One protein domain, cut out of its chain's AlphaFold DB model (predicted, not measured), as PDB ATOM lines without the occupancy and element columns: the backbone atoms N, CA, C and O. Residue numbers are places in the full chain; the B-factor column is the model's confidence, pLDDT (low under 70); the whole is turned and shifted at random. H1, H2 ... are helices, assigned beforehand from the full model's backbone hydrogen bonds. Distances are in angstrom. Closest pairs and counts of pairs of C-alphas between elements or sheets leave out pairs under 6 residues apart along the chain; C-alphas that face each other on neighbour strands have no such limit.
ATOM      1  N   ILE A  93      26.448  37.057  16.677       77.75
ATOM      2  CA  ILE A  93      26.528  37.523  18.064       77.75
ATOM      3  C   ILE A  93      25.121  37.873  18.540       77.75
ATOM      4  O   ILE A  93      24.380  38.548  17.841       77.75
ATOM      5  N   ARG A  94      24.749  37.398  19.730       74.88
ATOM      6  CA  ARG A  94      23.456  37.686  20.353       74.88
ATOM      7  C   ARG A  94      23.524  39.035  21.058       74.88
ATOM      8  O   ARG A  94      24.258  39.168  22.039       74.88
ATOM      9  N   ASN A  95      22.759  40.000  20.566       78.25
ATOM     10  CA  ASN A  95      22.606  41.332  21.134       78.25
ATOM     11  C   ASN A  95      21.194  41.870  20.871       78.25
ATOM     12  O   ASN A  95      20.618  41.592  19.824       78.25
ATOM     13  N   ASP A  96      20.679  42.670  21.804       76.31
ATOM     14  CA  ASP A  96      19.361  43.318  21.700       76.31
ATOM     15  C   ASP A  96      19.472  44.798  21.267       76.31
ATOM     16  O   ASP A  96      18.497  45.545  21.290       76.31
ATOM     17  N   ASP A  97      20.675  45.244  20.889       80.81
ATOM     18  CA  ASP A  97      20.968  46.611  20.452       80.81
ATOM     19  C   ASP A  97      21.307  46.689  18.952       80.81
ATOM     20  O   ASP A  97      21.595  45.696  18.289       80.81
ATOM     21  N   ALA A  98      21.326  47.898  18.386       77.94
ATOM     22  CA  ALA A  98      21.699  48.108  16.983       77.94
ATOM     23  C   ALA A  98      23.226  48.051  16.729       77.94
ATOM     24  O   ALA A  98      23.697  48.433  15.655       77.94
ATOM     25  N   LYS A  99      24.023  47.599  17.709       81.62
ATOM     26  CA  LYS A  99      25.493  47.672  17.699       81.62
ATOM     27  C   LYS A  99      26.155  46.360  17.268       81.62
ATOM     28  O   LYS A  99      27.310  46.118  17.610       81.62
ATOM     29  N   CYS A 100      25.481  45.527  16.466       76.00
ATOM     30  CA  CYS A 100      26.005  44.230  16.003       76.00
ATOM     31  C   CYS A 100      27.438  44.337  15.445       76.00
ATOM     32  O   CYS A 100      28.287  43.492  15.714       76.00
ATOM     33  N   PHE A 101      27.730  45.422  14.719       77.81
ATOM     34  CA  PHE A 101      29.058  45.716  14.179       77.81
ATOM     35  C   PHE A 101      30.132  45.911  15.262       77.81
ATOM     36  O   PHE A 101      31.221  45.351  15.148       77.81
ATOM     37  N   VAL A 102      29.819  46.653  16.330       81.06
ATOM     38  CA  VAL A 102      30.713  46.853  17.484       81.06
ATOM     39  C   VAL A 102      31.040  45.506  18.115       81.06
ATOM     40  O   VAL A 102      32.201  45.198  18.370       81.06
ATOM     41  N   TRP A 103      30.033  44.655  18.306       84.25
ATOM     42  CA  TRP A 103      30.244  43.352  18.926       84.25
ATOM     43  C   TRP A 103      31.046  42.400  18.038       84.25
ATOM     44  O   TRP A 103      31.900  41.672  18.549       84.25
ATOM     45  N   CYS A 104      30.844  42.448  16.718       77.31
ATOM     46  CA  CYS A 104      31.660  41.716  15.747       77.31
ATOM     47  C   CYS A 104      33.125  42.168  15.780       77.31
ATOM     48  O   CYS A 104      34.020  41.321  15.796       77.31
ATOM     49  N   HIS A 105      33.374  43.478  15.858       78.88
ATOM     50  CA  HIS A 105      34.716  44.043  16.002       78.88
ATOM     51  C   HIS A 105      35.383  43.570  17.301       78.88
ATOM     52  O   HIS A 105      36.462  42.983  17.267       78.88
ATOM     53  N   VAL A 106      34.693  43.694  18.437       81.81
ATOM     54  CA  VAL A 106      35.202  43.227  19.736       81.81
ATOM     55  C   VAL A 106      35.497  41.725  19.721       81.81
ATOM     56  O   VAL A 106      36.476  41.278  20.316       81.81
ATOM     57  N   ARG A 107      34.681  40.921  19.030       84.19
ATOM     58  CA  ARG A 107      34.887  39.470  18.926       84.19
ATOM     59  C   ARG A 107      36.052  39.088  18.019       84.19
ATOM     60  O   ARG A 107      36.684  38.064  18.272       84.19
ATOM     61  N   HIS A 108      36.326  39.891  16.995       78.12
ATOM     62  CA  HIS A 108      37.514  39.751  16.162       78.12
ATOM     63  C   HIS A 108      38.787  40.026  16.969       78.12
ATOM     64  O   HIS A 108      39.700  39.202  16.955       78.12
ATOM     65  N   ASP A 109      38.804  41.119  17.734       76.50
ATOM     66  CA  ASP A 109      39.961  41.508  18.549       76.50
ATOM     67  C   ASP A 109      40.157  40.594  19.765       76.50
ATOM     68  O   ASP A 109      41.282  40.335  20.197       76.50
ATOM     69  N   ARG A 110      39.061  40.067  20.326       79.75
ATOM     70  CA  ARG A 110      39.057  39.169  21.490       79.75
ATOM     71  C   ARG A 110      38.292  37.875  21.190       79.75
ATOM     72  O   ARG A 110      37.174  37.678  21.682       79.75
ATOM     73  N   PRO A 111      38.889  36.954  20.413       81.19
ATOM     74  CA  PRO A 111      38.237  35.704  20.052       81.19
ATOM     75  C   PRO A 111      38.035  34.813  21.283       81.19
ATOM     76  O   PRO A 111      38.957  34.566  22.064       81.19
ATOM     77  N   LYS A 112      36.820  34.276  21.443       75.75
ATOM     78  CA  LYS A 112      36.485  33.301  22.495       75.75
ATOM     79  C   LYS A 112      36.243  31.929  21.886       75.75
ATOM     80  O   LYS A 112      35.559  31.814  20.876       75.75
ATOM     81  N   LYS A 113      36.781  30.886  22.530       71.88
ATOM     82  CA  LYS A 113      36.584  29.485  22.116       71.88
ATOM     83  C   LYS A 113      35.210  28.941  22.521       71.88
ATOM     84  O   LYS A 113      34.581  28.248  21.735       71.88
ATOM     85  N   ASN A 114      34.736  29.303  23.714       69.88
ATOM     86  CA  ASN A 114      33.445  28.872  24.257       69.88
ATOM     87  C   ASN A 114      32.497  30.070  24.363       69.88
ATOM     88  O   ASN A 114      32.949  31.178  24.658       69.88
ATOM     89  N   ASN A 115      31.194  29.849  24.149       72.12
ATOM     90  CA  ASN A 115      30.157  30.890  24.230       72.12
ATOM     91  C   ASN A 115      30.496  32.134  23.386       72.12
ATOM     92  O   ASN A 115      30.260  33.275  23.789       72.12
ATOM     93  N   ALA A 116      31.076  31.906  22.202       71.75
ATOM     94  CA  ALA A 116      31.584  32.955  21.322       71.75
ATOM     95  C   ALA A 116      30.488  33.918  20.824       71.75
ATOM     96  O   ALA A 116      30.794  35.037  20.429       71.75
ATOM     97  N   THR A 117      29.228  33.497  20.912       74.44
ATOM     98  CA  THR A 117      28.037  34.254  20.524       74.44
ATOM     99  C   THR A 117      27.519  35.205  21.608       74.44
ATOM    100  O   THR A 117      26.669  36.029  21.300       74.44
ATOM    101  N   TYR A 118      28.005  35.132  22.855       79.31
ATOM    102  CA  TYR A 118      27.523  35.972  23.963       79.31
ATOM    103  C   TYR A 118      28.469  37.134  24.274       79.31
ATOM    104  O   TYR A 118      29.691  36.951  24.356       79.31
ATOM    105  N   ILE A 119      27.896  38.313  24.516       80.44
ATOM    106  CA  ILE A 119      28.607  39.516  24.967       80.44
ATOM    107  C   ILE A 119      28.720  39.485  26.490       80.44
ATOM    108  O   ILE A 119      27.745  39.268  27.205       80.44
ATOM    109  N   THR A 120      29.930  39.683  26.999       83.44
ATOM    110  CA  THR A 120      30.208  39.742  28.441       83.44
ATOM    111  C   THR A 120      30.469  41.180  28.886       83.44
ATOM    112  O   THR A 120      30.840  42.015  28.070       83.44
ATOM    113  N   LYS A 121      30.370  41.468  30.192       83.25
ATOM    114  CA  LYS A 121      30.660  42.809  30.746       83.25
ATOM    115  C   LYS A 121      32.047  43.345  30.351       83.25
ATOM    116  O   LYS A 121      32.175  44.499  29.975       83.25
ATOM    117  N   LYS A 122      33.058  42.470  30.305       82.44
ATOM    118  CA  LYS A 122      34.421  42.812  29.850       82.44
ATOM    119  C   LYS A 122      34.506  43.181  28.365       82.44
ATOM    120  O   LYS A 122      35.451  43.849  27.956       82.44
ATOM    121  N   ASP A 123      33.574  42.685  27.551       83.25
ATOM    122  CA  ASP A 123      33.487  43.037  26.131       83.25
ATOM    123  C   ASP A 123      32.846  44.425  25.974       83.25
ATOM    124  O   ASP A 123      33.272  45.179  25.108       83.25
ATOM    125  N   MET A 124      31.884  44.775  26.840       82.44
ATOM    126  CA  MET A 124      31.260  46.107  26.891       82.44
ATOM    127  C   MET A 124      32.262  47.171  27.346       82.44
ATOM    128  O   MET A 124      32.479  48.138  26.631       82.44
ATOM    129  N   GLU A 125      32.975  46.931  28.452       84.31
ATOM    130  CA  GLU A 125      34.041  47.827  28.935       84.31
ATOM    131  C   GLU A 125      35.129  48.052  27.873       84.31
ATOM    132  O   GLU A 125      35.703  49.130  27.760       84.31
ATOM    133  N   TYR A 126      35.437  47.025  27.079       80.38
ATOM    134  CA  TYR A 126      36.384  47.159  25.977       80.38
ATOM    135  C   TYR A 126      35.797  47.948  24.805       80.38
ATOM    136  O   TYR A 126      36.499  48.780  24.239       80.38
ATOM    137  N   ALA A 127      34.526  47.720  24.466       81.31
ATOM    138  CA  ALA A 127      33.822  48.464  23.428       81.31
ATOM    139  C   ALA A 127      33.754  49.966  23.734       81.31
ATOM    140  O   ALA A 127      33.949  50.765  22.824       81.31
ATOM    141  N   ASP A 128      33.545  50.338  24.999       79.25
ATOM    142  CA  ASP A 128      33.478  51.737  25.445       79.25
ATOM    143  C   ASP A 128      34.818  52.477  25.293       79.25
ATOM    144  O   ASP A 128      34.848  53.699  25.175       79.25
ATOM    145  N   ASN A 129      35.934  51.742  25.245       79.25
ATOM    146  CA  ASN A 129      37.270  52.294  25.015       79.25
ATOM    147  C   ASN A 129      37.635  52.420  23.518       79.25
ATOM    148  O   ASN A 129      38.749  52.839  23.195       79.25
ATOM    149  N   LEU A 130      36.745  52.030  22.599       78.12
ATOM    150  CA  LEU A 130      36.959  52.126  21.153       78.12
ATOM    151  C   LEU A 130      36.272  53.378  20.589       78.12
ATOM    152  O   LEU A 130      35.107  53.652  20.869       78.12
ATOM    153  N   TYR A 131      36.985  54.124  19.743       76.12
ATOM    154  CA  TYR A 131      36.460  55.336  19.109       76.12
ATOM    155  C   TYR A 131      35.645  54.986  17.854       76.12
ATOM    156  O   TYR A 131      36.207  54.557  16.846       76.12
ATOM    157  N   TYR A 132      34.328  55.200  17.913       73.19
ATOM    158  CA  TYR A 132      33.381  54.992  16.801       73.19
ATOM    159  C   TYR A 132      32.792  56.305  16.247       73.19
ATOM    160  O   TYR A 132      31.724  56.299  15.636       73.19
ATOM    161  N   GLU A 133      33.456  57.443  16.471       66.81
ATOM    162  CA  GLU A 133      32.984  58.747  15.986       66.81
ATOM    163  C   GLU A 133      32.806  58.752  14.458       66.81
ATOM    164  O   GLU A 133      33.691  58.336  13.709       66.81
ATOM    165  N   GLY A 134      31.642  59.221  13.997       62.06
ATOM    166  CA  GLY A 134      31.283  59.273  12.576       62.06
ATOM    167  C   GLY A 134      30.641  58.001  12.006       62.06
ATOM    168  O   GLY A 134      30.344  57.973  10.815       62.06
ATOM    169  N   ILE A 135      30.403  56.964  12.820       67.81
ATOM    170  CA  ILE A 135      29.659  55.763  12.409       67.81
ATOM    171  C   ILE A 135      28.250  55.803  13.012       67.81
ATOM    172  O   ILE A 135      28.085  55.760  14.230       67.81
ATOM    173  N   GLU A 136      27.226  55.836  12.156       69.94
ATOM    174  CA  GLU A 136      25.828  55.684  12.574       69.94
ATOM    175  C   GLU A 136      25.437  54.199  12.640       69.94
ATOM    176  O   GLU A 136      25.680  53.432  11.704       69.94
ATOM    177  N   PHE A 137      24.816  53.789  13.753       75.69
ATOM    178  CA  PHE A 137      24.343  52.419  13.976       75.69
ATOM    179  C   PHE A 137      22.807  52.340  13.913       75.69
ATOM    180  O   PHE A 137      22.142  53.211  14.477       75.69
ATOM    181  N   PRO A 138      22.217  51.296  13.291       66.81
ATOM    182  CA  PRO A 138      22.880  50.187  12.598       66.81
ATOM    183  C   PRO A 138      23.560  50.672  11.311       66.81
ATOM    184  O   PRO A 138      23.037  51.557  10.642       66.81
ATOM    185  N   VAL A 139      24.721  50.105  10.970       66.12
ATOM    186  CA  VAL A 139      25.482  50.516   9.777       66.12
ATOM    187  C   VAL A 139      24.650  50.201   8.533       66.12
ATOM    188  O   VAL A 139      24.514  49.037   8.161       66.12
ATOM    189  N   LYS A 140      24.055  51.229   7.917       54.44
ATOM    190  CA  LYS A 140      23.117  51.070   6.789       54.44
ATOM    191  C   LYS A 140      23.807  50.839   5.443       54.44
ATOM    192  O   LYS A 140      23.145  50.392   4.514       54.44
ATOM    193  N   ASP A 141      25.112  51.103   5.339       50.31
ATOM    194  CA  ASP A 141      25.852  51.005   4.078       50.31
ATOM    195  C   ASP A 141      27.177  50.235   4.231       50.31
ATOM    196  O   ASP A 141      28.200  50.755   4.687       50.31
ATOM    197  N   VAL A 142      27.144  48.954   3.851       46.06
ATOM    198  CA  VAL A 142      28.265  48.002   3.965       46.06
ATOM    199  C   VAL A 142      29.280  48.165   2.819       46.06
ATOM    200  O   VAL A 142      30.358  47.575   2.859       46.06
ATOM    201  N   ASN A 143      29.007  49.017   1.822       42.22
ATOM    202  CA  ASN A 143      29.940  49.261   0.714       42.22
ATOM    203  C   ASN A 143      31.093  50.216   1.078       42.22
ATOM    204  O   ASN A 143      32.004  50.430   0.277       42.22
ATOM    205  N   SER A 144      31.102  50.756   2.299       42.03
ATOM    206  CA  SER A 144      32.029  51.808   2.728       42.03
ATOM    207  C   SER A 144      33.278  51.335   3.491       42.03
ATOM    208  O   SER A 144      34.142  52.156   3.797       42.03
ATOM    209  N   VAL A 145      33.475  50.033   3.754       44.84
ATOM    210  CA  VAL A 145      34.639  49.563   4.539       44.84
ATOM    211  C   VAL A 145      35.462  48.518   3.787       44.84
ATOM    212  O   VAL A 145      35.293  47.311   3.934       44.84
TER     213      VAL A 145
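What this domain is: This is residues 93 to 145 of the 435 residues of an uncharacterized protein of Paramuricea clavata (UniProt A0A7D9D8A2). With little regular structure, this is two short helices packed about perpendicular to each other in loops, the longer H1 touching H2, and a long tail after H2 whose residues 140 to 145 stick out. The printed part has 53 residues with two named helices, H1 then H2, and no named strand; the class is all helix, with 18 residues in named elements. It is compact, with a radius of gyration of the C-alphas of 11.4 A, yet elongated, spanning 31 by 20 by 20 A.

How they stand to each other: H1, residues 100 to 109, and H2, residues 121 to 128, touch; their closest C-alphas, of Val 106 and Ala 127, are 6.6 A apart. Their lines are about perpendicular, at 76 degrees. In H1 and H2 every O i to N i+4 pair is within hydrogen-bond range.

Where its parts are: H1 is 14.4 A long, from C-alpha 100 at (26.005, 44.230, 16.003). H2 is 10.8 A long, ending at C-alpha 128 at (33.478, 51.737, 25.445).

The domain as a whole: The C-alphas of Asn 114 and Gly 134, the two farthest apart, are 32.6 A apart. The link H1 to H2 is long, with 11 residues. The printed part has no cut. Residues 140 to 145 stand free. Confidence is under 70 at residues 114, 133 to 136 and 138 to 145.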